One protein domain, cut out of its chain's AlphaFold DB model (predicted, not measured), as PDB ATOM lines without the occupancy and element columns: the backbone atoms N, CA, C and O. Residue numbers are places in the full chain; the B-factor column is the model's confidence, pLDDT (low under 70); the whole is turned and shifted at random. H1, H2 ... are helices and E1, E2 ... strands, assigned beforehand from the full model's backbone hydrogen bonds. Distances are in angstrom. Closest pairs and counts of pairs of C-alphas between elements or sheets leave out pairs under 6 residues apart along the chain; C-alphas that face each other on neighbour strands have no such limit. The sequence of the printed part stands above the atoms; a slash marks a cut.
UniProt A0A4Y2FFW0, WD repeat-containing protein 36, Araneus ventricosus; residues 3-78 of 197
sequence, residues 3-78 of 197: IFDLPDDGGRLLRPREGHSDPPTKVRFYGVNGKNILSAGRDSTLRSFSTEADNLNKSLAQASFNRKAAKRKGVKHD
ATOM      1  N   ILE A   3     112.683 134.587 102.287       88.62
ATOM      2  CA  ILE A   3     111.630 133.725 101.780       88.62
ATOM      3  C   ILE A   3     111.583 132.465 102.629       88.62
ATOM      4  O   ILE A   3     112.611 132.019 103.141       88.62
ATOM      5  N   PHE A   4     110.383 131.933 102.781       88.88
ATOM      6  CA  PHE A   4     110.083 130.751 103.573       88.88
ATOM      7  C   PHE A   4     109.537 129.709 102.599       88.88
ATOM      8  O   PHE A   4     108.335 129.501 102.499       88.88
ATOM      9  N   ASP A   5     110.426 129.195 101.749       87.62
ATOM     10  CA  ASP A   5     110.117 128.208 100.707       87.62
ATOM     11  C   ASP A   5     110.656 126.810 101.049       87.62
ATOM     12  O   ASP A   5     110.560 125.895 100.230       87.62
ATOM     13  N   LEU A   6     111.231 126.642 102.244       89.12
ATOM     14  CA  LEU A   6     111.766 125.372 102.714       89.12
ATOM     15  C   LEU A   6     110.675 124.543 103.424       89.12
ATOM     16  O   LEU A   6     109.841 125.104 104.133       89.12
ATOM     17  N   PRO A   7     110.677 123.205 103.261       89.38
ATOM     18  CA  PRO A   7     109.671 122.310 103.847       89.38
ATOM     19  C   PRO A   7     109.762 122.168 105.377       89.38
ATOM     20  O   PRO A   7     108.911 121.518 105.975       89.38
ATOM     21  N   ASP A   8     110.788 122.746 106.002       93.44
ATOM     22  CA  ASP A   8     111.000 122.799 107.450       93.44
ATOM     23  C   ASP A   8     110.536 124.129 108.082       93.44
ATOM     24  O   ASP A   8     110.916 124.426 109.212       93.44
ATOM     25  N   ASP A   9     109.764 124.949 107.352       85.62
ATOM     26  CA  ASP A   9     109.442 126.348 107.700       85.62
ATOM     27  C   ASP A   9     110.692 127.233 107.908       85.62
ATOM     28  O   ASP A   9     110.635 128.344 108.449       85.62
ATOM     29  N   GLY A  10     111.848 126.773 107.425       90.06
ATOM     30  CA  GLY A  10     113.093 127.512 107.443       90.06
ATOM     31  C   GLY A  10     113.021 128.746 106.546       90.06
ATOM     32  O   GLY A  10     112.694 128.687 105.359       90.06
ATOM     33  N   GLY A  11     113.384 129.900 107.102       90.69
ATOM     34  CA  GLY A  11     113.609 131.105 106.313       90.69
ATOM     35  C   GLY A  11     114.997 131.085 105.681       90.69
ATOM     36  O   GLY A  11     115.994 130.949 106.389       90.69
ATOM     37  N   ARG A  12     115.096 131.315 104.367       88.06
ATOM     38  CA  ARG A  12     116.374 131.621 103.704       88.06
ATOM     39  C   ARG A  12     116.406 133.053 103.192       88.06
ATOM     40  O   ARG A  12     115.414 133.607 102.710       88.06
ATOM     41  N   LEU A  13     117.578 133.677 103.271       82.62
ATOM     42  CA  LEU A  13     117.770 135.024 102.753       82.62
ATOM     43  C   LEU A  13     117.864 134.977 101.223       82.62
ATOM     44  O   LEU A  13     118.886 134.587 100.667       82.62
ATOM     45  N   LEU A  14     116.801 135.395 100.532       73.94
ATOM     46  CA  LEU A  14     116.787 135.477  99.069       73.94
ATOM     47  C   LEU A  14     117.557 136.698  98.561       73.94
ATOM     48  O   LEU A  14     118.241 136.634  97.542       73.94
ATOM     49  N   ARG A  15     117.418 137.837  99.248       62.38
ATOM     50  CA  ARG A  15     118.079 139.083  98.846       62.38
ATOM     51  C   ARG A  15     118.470 139.916 100.069       62.38
ATOM     52  O   ARG A  15     117.559 140.429 100.728       62.38
ATOM     53  N   PRO A  16     119.762 140.086 100.394       64.69
ATOM     54  CA  PRO A  16     120.172 141.059 101.399       64.69
ATOM     55  C   PRO A  16     119.767 142.460 100.923       64.69
ATOM     56  O   PRO A  16     120.159 142.902  99.845       64.69
ATOM     57  N   ARG A  17     118.922 143.141 101.701       64.81
ATOM     58  CA  ARG A  17     118.711 144.588 101.579       64.81
ATOM     59  C   ARG A  17     119.603 145.209 102.629       64.81
ATOM     60  O   ARG A  17     119.209 145.322 103.782       64.81
ATOM     61  N   GLU A  18     120.826 145.514 102.245       68.12
ATOM     62  CA  GLU A  18     121.764 146.161 103.145       68.12
ATOM     63  C   GLU A  18     121.840 147.640 102.766       68.12
ATOM     64  O   GLU A  18     121.964 147.991 101.589       68.12
ATOM     65  N   GLY A  19     121.765 148.505 103.772       76.56
ATOM     66  CA  GLY A  19     122.201 149.899 103.703       76.56
ATOM     67  C   GLY A  19     123.631 150.027 104.229       76.56
ATOM     68  O   GLY A  19     124.282 149.012 104.493       76.56
ATOM     69  N   HIS A  20     124.117 151.256 104.371       88.38
ATOM     70  CA  HIS A  20     125.374 151.486 105.084       88.38
ATOM     71  C   HIS A  20     125.290 150.941 106.520       88.38
ATOM     72  O   HIS A  20     124.227 151.017 107.139       88.38
ATOM     73  N   SER A  21     126.384 150.368 107.030       87.19
ATOM     74  CA  SER A  21     126.456 149.895 108.424       87.19
ATOM     75  C   SER A  21     126.694 151.030 109.418       87.19
ATOM     76  O   SER A  21     126.383 150.875 110.593       87.19
ATOM     77  N   ASP A  22     127.183 152.168 108.927       88.06
ATOM     78  CA  ASP A  22     127.371 153.412 109.670       88.06
ATOM     79  C   ASP A  22     126.707 154.589 108.932       88.06
ATOM     80  O   ASP A  22     126.353 154.455 107.757       88.06
ATOM     81  N   PRO A  23     126.538 155.767 109.567       90.12
ATOM     82  CA  PRO A  23     125.878 156.904 108.932       90.12
ATOM     83  C   PRO A  23     126.492 157.290 107.571       90.12
ATOM     84  O   PRO A  23     127.724 157.359 107.451       90.12
ATOM     85  N   PRO A  24     125.661 157.577 106.546       91.25
ATOM     86  CA  PRO A  24     126.141 158.075 105.266       91.25
ATOM     87  C   PRO A  24     126.762 159.465 105.436       91.25
ATOM     88  O   PRO A  24     126.163 160.362 106.027       91.25
ATOM     89  N   THR A  25     127.969 159.651 104.913       91.81
ATOM     90  CA  THR A  25     128.709 160.919 104.960       91.81
ATOM     91  C   THR A  25     128.388 161.804 103.760       91.81
ATOM     92  O   THR A  25     128.357 163.031 103.882       91.81
ATOM     93  N   LYS A  26     128.128 161.197 102.596       91.00
ATOM     94  CA  LYS A  26     127.783 161.893 101.352       91.00
ATOM     95  C   LYS A  26     126.774 161.103 100.539       91.00
ATOM     96  O   LYS A  26     126.920 159.902 100.353       91.00
ATOM     97  N   VAL A  27     125.795 161.816  99.992       92.25
ATOM     98  CA  VAL A  27     124.783 161.277  99.081       92.25
ATOM     99  C   VAL A  27     124.625 162.253  97.922       92.25
ATOM    100  O   VAL A  27     124.491 163.454  98.155       92.25
ATOM    101  N   ARG A  28     124.681 161.766  96.678       90.81
ATOM    102  CA  ARG A  28     124.503 162.585  95.468       90.81
ATOM    103  C   ARG A  28     123.775 161.800  94.379       90.81
ATOM    104  O   ARG A  28     123.978 160.594  94.247       90.81
ATOM    105  N   PHE A  29     122.974 162.487  93.569       90.00
ATOM    106  CA  PHE A  29     122.488 161.921  92.309       90.00
ATOM    107  C   PHE A  29     123.658 161.699  91.347       90.00
ATOM    108  O   PHE A  29     124.629 162.457  91.347       90.00
ATOM    109  N   TYR A  30     123.567 160.643  90.547       85.88
ATOM    110  CA  TYR A  30     124.612 160.229  89.624       85.88
ATOM    111  C   TYR A  30     124.043 159.727  88.293       85.88
ATOM    112  O   TYR A  30     123.036 159.012  88.243       85.88
ATOM    113  N   GLY A  31     124.765 160.056  87.220       77.38
ATOM    114  CA  GLY A  31     124.425 159.732  85.839       77.38
ATOM    115  C   GLY A  31     123.584 160.813  85.162       77.38
ATOM    116  O   GLY A  31     122.893 161.585  85.822       77.38
ATOM    117  N   VAL A  32     123.619 160.819  83.827       69.00
ATOM    118  CA  VAL A  32     123.003 161.838  82.952       69.00
ATOM    119  C   VAL A  32     121.520 162.080  83.259       69.00
ATOM    120  O   VAL A  32     121.048 163.207  83.205       69.00
ATOM    121  N   ASN A  33     120.796 161.030  83.653       81.50
ATOM    122  CA  ASN A  33     119.356 161.092  83.917       81.50
ATOM    123  C   ASN A  33     119.003 161.070  85.416       81.50
ATOM    124  O   ASN A  33     117.838 160.896  85.755       81.50
ATOM    125  N   GLY A  34     119.990 161.122  86.322       80.00
ATOM    126  CA  GLY A  34     119.754 161.052  87.772       80.00
ATOM    127  C   GLY A  34     119.115 159.743  88.264       80.00
ATOM    128  O   GLY A  34     118.632 159.679  89.389       80.00
ATOM    129  N   LYS A  35     119.125 158.688  87.439       87.88
ATOM    130  CA  LYS A  35     118.495 157.384  87.731       87.88
ATOM    131  C   LYS A  35     119.165 156.606  88.863       87.88
ATOM    132  O   LYS A  35     118.654 155.568  89.288       87.88
ATOM    133  N   ASN A  36     120.336 157.057  89.303       90.50
ATOM    134  CA  ASN A  36     121.081 156.452  90.390       90.50
ATOM    135  C   ASN A  36     121.443 157.500  91.441       90.50
ATOM    136  O   ASN A  36     121.686 158.666  91.140       90.50
ATOM    137  N   ILE A  37     121.541 157.045  92.680       92.12
ATOM    138  CA  ILE A  37     122.034 157.778  93.834       92.12
ATOM    139  C   ILE A  37     123.313 157.081  94.287       92.12
ATOM    140  O   ILE A  37     123.300 155.890  94.599       92.12
ATOM    141  N   LEU A  38     124.419 157.818  94.337       92.12
ATOM    142  CA  LEU A  38     125.646 157.362  94.978       92.12
ATOM    143  C   LEU A  38     125.632 157.772  96.445       92.12
ATOM    144  O   LEU A  38     125.365 158.928  96.774       92.12
ATOM    145  N   SER A  39     125.943 156.820  97.315       92.44
ATOM    146  CA  SER A  39     126.020 157.019  98.756       92.44
ATOM    147  C   SER A  39     127.341 156.480  99.288       92.44
ATOM    148  O   SER A  39     127.727 155.345  99.000       92.44
ATOM    149  N   ALA A  40     128.028 157.316 100.052       92.62
ATOM    150  CA  ALA A  40     129.268 157.032 100.752       92.62
ATOM    151  C   ALA A  40     129.000 157.031 102.260       92.62
ATOM    152  O   ALA A  40     128.290 157.906 102.761       92.62
ATOM    153  N   GLY A  41     129.561 156.053 102.971       90.38
ATOM    154  CA  GLY A  41     129.349 155.867 104.405       90.38
ATOM    155  C   GLY A  41     130.600 156.031 105.249       90.38
ATOM    156  O   GLY A  41     131.730 155.938 104.762       90.38
ATOM    157  N   ARG A  42     130.380 156.221 106.558       88.19
ATOM    158  CA  ARG A  42     131.453 156.119 107.556       88.19
ATOM    159  C   ARG A  42     132.020 154.695 107.667       88.19
ATOM    160  O   ARG A  42     133.146 154.530 108.113       88.19
ATOM    161  N   ASP A  43     131.280 153.723 107.142       86.94
ATOM    162  CA  ASP A  43     131.681 152.327 106.970       86.94
ATOM    163  C   ASP A  43     132.713 152.113 105.847       86.94
ATOM    164  O   ASP A  43     133.040 150.974 105.506       86.94
ATOM    165  N   SER A  44     133.205 153.194 105.231       88.50
ATOM    166  CA  SER A  44     134.157 153.180 104.116       88.50
ATOM    167  C   SER A  44     133.661 152.402 102.894       88.50
ATOM    168  O   SER A  44     134.460 151.939 102.073       88.50
ATOM    169  N   THR A  45     132.339 152.269 102.743       90.00
ATOM    170  CA  THR A  45     131.712 151.680 101.558       90.00
ATOM    171  C   THR A  45     131.138 152.750 100.639       90.00
ATOM    172  O   THR A  45     130.646 153.793 101.078       90.00
ATOM    173  N   LEU A  46     131.175 152.461  99.337       91.31
ATOM    174  CA  LEU A  46     130.445 153.205  98.316       91.31
ATOM    175  C   LEU A  46     129.320 152.327  97.771       91.31
ATOM    176  O   LEU A  46     129.526 151.150  97.461       91.31
ATOM    177  N   ARG A  47     128.126 152.890  97.636       90.06
ATOM    178  CA  ARG A  47     126.943 152.188  97.134       90.06
ATOM    179  C   ARG A  47     126.245 153.012  96.067       90.06
ATOM    180  O   ARG A  47     126.265 154.236  96.108       90.06
ATOM    181  N   SER A  48     125.629 152.318  95.119       91.81
ATOM    182  CA  SER A  48     124.791 152.894  94.073       91.81
ATOM    183  C   SER A  48     123.381 152.352  94.239       91.81
ATOM    184  O   SER A  48     123.170 151.146  94.116       91.81
ATOM    185  N   PHE A  49     122.423 153.232  94.486       91.00
ATOM    186  CA  PHE A  49     121.005 152.909  94.568       91.00
ATOM    187  C   PHE A  49     120.307 153.388  93.303       91.00
ATOM    188  O   PHE A  49     120.460 154.546  92.934       91.00
ATOM    189  N   SER A  50     119.559 152.526  92.626       90.44
ATOM    190  CA  SER A  50     118.716 152.959  91.516       90.44
ATOM    191  C   SER A  50     117.426 153.558  92.060       90.44
ATOM    192  O   SER A  50     116.822 153.014  92.981       90.44
ATOM    193  N   THR A  51     116.985 154.666  91.472       89.75
ATOM    194  CA  THR A  51     115.691 155.283  91.787       89.75
ATOM    195  C   THR A  51     114.522 154.558  91.121       89.75
ATOM    196  O   THR A  51     113.374 154.839  91.439       89.75
ATOM    197  N   GLU A  52     114.803 153.656  90.174       89.62
ATOM    198  CA  GLU A  52     113.788 152.937  89.398       89.62
ATOM    199  C   GLU A  52     113.509 151.553  89.990       89.62
ATOM    200  O   GLU A  52     112.351 151.163  90.126       89.62
ATOM    201  N   ALA A  53     114.556 150.799  90.350       86.50
ATOM    202  CA  ALA A  53     114.382 149.433  90.829       86.50
ATOM    203  C   ALA A  53     115.481 148.962  91.793       86.50
ATOM    204  O   ALA A  53     116.674 149.009  91.502       86.50
ATOM    205  N   ASP A  54     115.061 148.356  92.904       83.56
ATOM    206  CA  ASP A  54     115.959 147.851  93.950       83.56
ATOM    207  C   ASP A  54     116.924 146.748  93.493       83.56
ATOM    208  O   ASP A  54     117.969 146.532  94.105       83.56
ATOM    209  N   ASN A  55     116.568 145.990  92.452       84.12
ATOM    210  CA  ASN A  55     117.431 144.938  91.909       84.12
ATOM    211  C   ASN A  55     118.653 145.496  91.164       84.12
ATOM    212  O   ASN A  55     119.597 144.747  90.925       84.12
ATOM    213  N   LEU A  56     118.639 146.785  90.816       86.38
ATOM    214  CA  LEU A  56     119.758 147.483  90.189       86.38
ATOM    215  C   LEU A  56     120.701 148.116  91.220       86.38
ATOM    216  O   LEU A  56     121.731 148.669  90.830       86.38
ATOM    217  N   ASN A  57     120.381 148.020  92.516       88.00
ATOM    218  CA  ASN A  57     121.245 148.500  93.588       88.00
ATOM    219  C   ASN A  57     122.557 147.706  93.606       88.00
ATOM    220  O   ASN A  57     122.568 146.476  93.536       88.00
ATOM    221  N   LYS A  58     123.681 148.413  93.720       87.62
ATOM    222  CA  LYS A  58     125.032 147.840  93.700       87.62
ATOM    223  C   LYS A  58     125.823 148.306  94.914       87.62
ATOM    224  O   LYS A  58     125.847 149.491  95.233       87.62
ATOM    225  N   SER A  59     126.536 147.375  95.543       87.25
ATOM    226  CA  SER A  59     127.611 147.697  96.484       87.25
ATOM    227  C   SER A  59     128.932 147.738  95.721       87.25
ATOM    228  O   SER A  59     129.289 146.764  95.057       87.25
ATOM    229  N   LEU A  60     129.657 148.855  95.799       86.31
ATOM    230  CA  LEU A  60     130.961 149.041  95.150       86.31
ATOM    231  C   LEU A  60     132.133 148.631  96.062       86.31
ATOM    232  O   LEU A  60     133.287 148.925  95.760       86.31
ATOM    233  N   ALA A  61     131.825 147.858  97.111       80.81
ATOM    234  CA  ALA A  61     132.732 147.326  98.126       80.81
ATOM    235  C   ALA A  61     133.288 148.369  99.115       80.81
ATOM    236  O   ALA A  61     133.084 149.575  98.981       80.81
ATOM    237  N   GLN A  62     133.948 147.851 100.152       83.69
ATOM    238  CA  GLN A  62     134.636 148.631 101.176       83.69
ATOM    239  C   GLN A  62     136.070 148.942 100.733       83.69
ATOM    240  O   GLN A  62     136.766 148.076 100.187       83.69
ATOM    241  N   ALA A  63     136.504 150.175 100.965       83.88
ATOM    242  CA  ALA A  63     137.855 150.621 100.669       83.88
ATOM    243  C   ALA A  63     138.852 150.093 101.721       83.88
ATOM    244  O   ALA A  63     138.649 150.241 102.922       83.88
ATOM    245  N   SER A  64     139.947 149.483 101.255       86.06
ATOM    246  CA  SER A  64     140.962 148.834 102.096       86.06
ATOM    247  C   SER A  64     142.358 149.035 101.527       86.06
ATOM    248  O   SER A  64     142.573 148.842 100.324       86.06
ATOM    249  N   PHE A  65     143.338 149.323 102.387       85.00
ATOM    250  CA  PHE A  65     144.749 149.371 101.987       85.00
ATOM    251  C   PHE A  65     145.294 147.997 101.573       85.00
ATOM    252  O   PHE A  65     146.298 147.925 100.864       85.00
ATOM    253  N   ASN A  66     144.655 146.893 101.981       84.94
ATOM    254  CA  ASN A  66     145.060 145.545 101.591       84.94
ATOM    255  C   ASN A  66     143.872 144.698 101.123       84.94
ATOM    256  O   ASN A  66     143.501 143.692 101.734       84.94
ATOM    257  N   ARG A  67     143.342 145.056  99.948       82.44
ATOM    258  CA  ARG A  67     142.211 144.368  99.306       82.44
ATOM    259  C   ARG A  67     142.392 142.848  99.181       82.44
ATOM    260  O   ARG A  67     141.416 142.109  99.296       82.44
ATOM    261  N   LYS A  68     143.619 142.354  98.955       84.38
ATOM    262  CA  LYS A  68     143.894 140.904  98.865       84.38
ATOM    263  C   LYS A  68     143.673 140.208 100.210       84.38
ATOM    264  O   LYS A  68     143.039 139.155 100.248       84.38
ATOM    265  N   ALA A  69     144.170 140.790 101.301       83.62
ATOM    266  CA  ALA A  69     143.979 140.241 102.641       83.62
ATOM    267  C   ALA A  69     142.516 140.345 103.095       83.62
ATOM    268  O   ALA A  69     141.977 139.349 103.578       83.62
ATOM    269  N   ALA A  70     141.865 141.490 102.861       84.94
ATOM    270  CA  ALA A  70     140.452 141.707 103.171       84.94
ATOM    271  C   ALA A  70     139.547 140.692 102.454       84.94
ATOM    272  O   ALA A  70     138.676 140.081 103.064       84.94
ATOM    273  N   LYS A  71     139.815 140.403 101.170       83.81
ATOM    274  CA  LYS A  71     139.061 139.386 100.418       83.81
ATOM    275  C   LYS A  71     139.237 137.975 100.991       83.81
ATOM    276  O   LYS A  71     138.298 137.189 100.946       83.81
ATOM    277  N   ARG A  72     140.424 137.645 101.517       85.06
ATOM    278  CA  ARG A  72     140.718 136.315 102.076       85.06
ATOM    279  C   ARG A  72     140.135 136.120 103.475       85.06
ATOM    280  O   ARG A  72     139.664 135.031 103.775       85.06
ATOM    281  N   LYS A  73     140.221 137.138 104.335       82.94
ATOM    282  CA  LYS A  73     139.761 137.086 105.737       82.94
ATOM    283  C   LYS A  73     138.301 137.506 105.919       82.94
ATOM    284  O   LYS A  73     137.734 137.268 106.979       82.94
ATOM    285  N   GLY A  74     137.702 138.100 104.892       79.31
ATOM    286  CA  GLY A  74     136.393 138.726 104.967       79.31
ATOM    287  C   GLY A  74     136.509 140.202 105.338       79.31
ATOM    288  O   GLY A  74     137.313 140.593 106.182       79.31
ATOM    289  N   VAL A  75     135.665 141.008 104.697       77.50
ATOM    290  CA  VAL A  75     135.614 142.470 104.833       77.50
ATOM    291  C   VAL A  75     135.377 142.891 106.293       77.50
ATOM    292  O   VAL A  75     136.048 143.778 106.787       77.50
ATOM    293  N   LYS A  76     134.541 142.150 107.037       75.69
ATOM    294  CA  LYS A  76     134.240 142.401 108.463       75.69
ATOM    295  C   LYS A  76     135.441 142.305 109.415       75.69
ATOM    296  O   LYS A  76     135.341 142.726 110.560       75.69
ATOM    297  N   HIS A  77     136.531 141.671 108.984       77.25
ATOM    298  CA  HIS A  77     137.745 141.488 109.784       77.25
ATOM    299  C   HIS A  77     138.932 142.237 109.183       77.25
ATOM    300  O   HIS A  77     140.088 141.902 109.469       77.25
ATOM    301  N   ASP A  78     138.669 143.203 108.305       80.19
ATOM    302  CA  ASP A  78     139.727 144.021 107.756       80.19
ATOM    303  C   ASP A  78     140.259 144.977 108.826       80.19
ATOM    304  O   ASP A  78     139.548 145.800 109.383       80.19
TER     305      ASP A  78
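AT A GLANCE: This is residues 3 to 78 of the 197 residues of the protein "WD repeat-containing protein 36" of Araneus ventricosus (UniProt A0A4Y2FFW0). A four-stranded antiparallel sheet, E1 to E4, forms one small twisted slab, from which the opening stretch reaches away as a long arm whose residues 5 to 10 stick out free. The short helix H1 sits past the end of E4, off the sheet. The printed part has 76 residues, with four named strands and then one named helix along the chain in the order E1, E2, E3, E4, H1; the sheet's order is E1, E2, E3, E4, all antiparallel. The class is mixed, helices and strands, with 31 residues, under half, in named elements. The whole is loose, with a radius of gyration of the C-alphas of 15.6 A and spans of 45 by 35 by 21 A.

IN THESE COORDINATES: Residues 3 to 23 hold no named element; C-alpha 3 is at (111.630, 133.725, 101.780). E1, residues 24 to 30, begins with C-alpha 24 at (126.141, 158.075, 105.266) and is 15.9 A long. E2, residues 36 to 41, measures 16.3 A, and E3, residues 45 to 50, measures 16.5 A. E4, residues 58 to 62, measures 12.2 A. H1, residues 67 to 73, measures 10.0 A and ends with C-alpha 73 at (139.761, 137.086, 105.737).

HOW THE PARTS SIT: The four strands form a meander, each strand the antiparallel neighbour of the one before; E1 and E4 are the edge strands. The sheet is twisted, with C-alphas up to 4.5 A off its best plane. E1 and E2 form a hairpin, with directions at 162 degrees and N 28 and O 38 within hydrogen-bond range at 2.9 A. E2 and E3 form a hairpin at 158 degrees, with N 37 and O 49 at 2.7 A. E3 and E4 form a hairpin at 175 degrees, with N 48 and O 58 at 2.8 A; the C-alphas of Thr 45 and Gln 62, which face each other, are 4.2 A apart. E1 and E4 are apart. H1 follows E4 by a tight link of 4 residues and is not on the sheet, with 2 pairs of C-alphas within 10 A. H1 is apart from E1, E2 and E3. In H1 every O i to N i+4 pair is within hydrogen-bond range.

THE WHOLE: The two C-alphas farthest apart, those of Asp 8 and Val 32, are 47.6 A apart. The printed part has no cut. The links E1 to E2, E2 to E3 and E4 to H1 are tight, and the link E3 to E4, 7 residues, is short. The mean pLDDT of the printed part is 85.2; residues 15 to 18 and residue 32 are under 70.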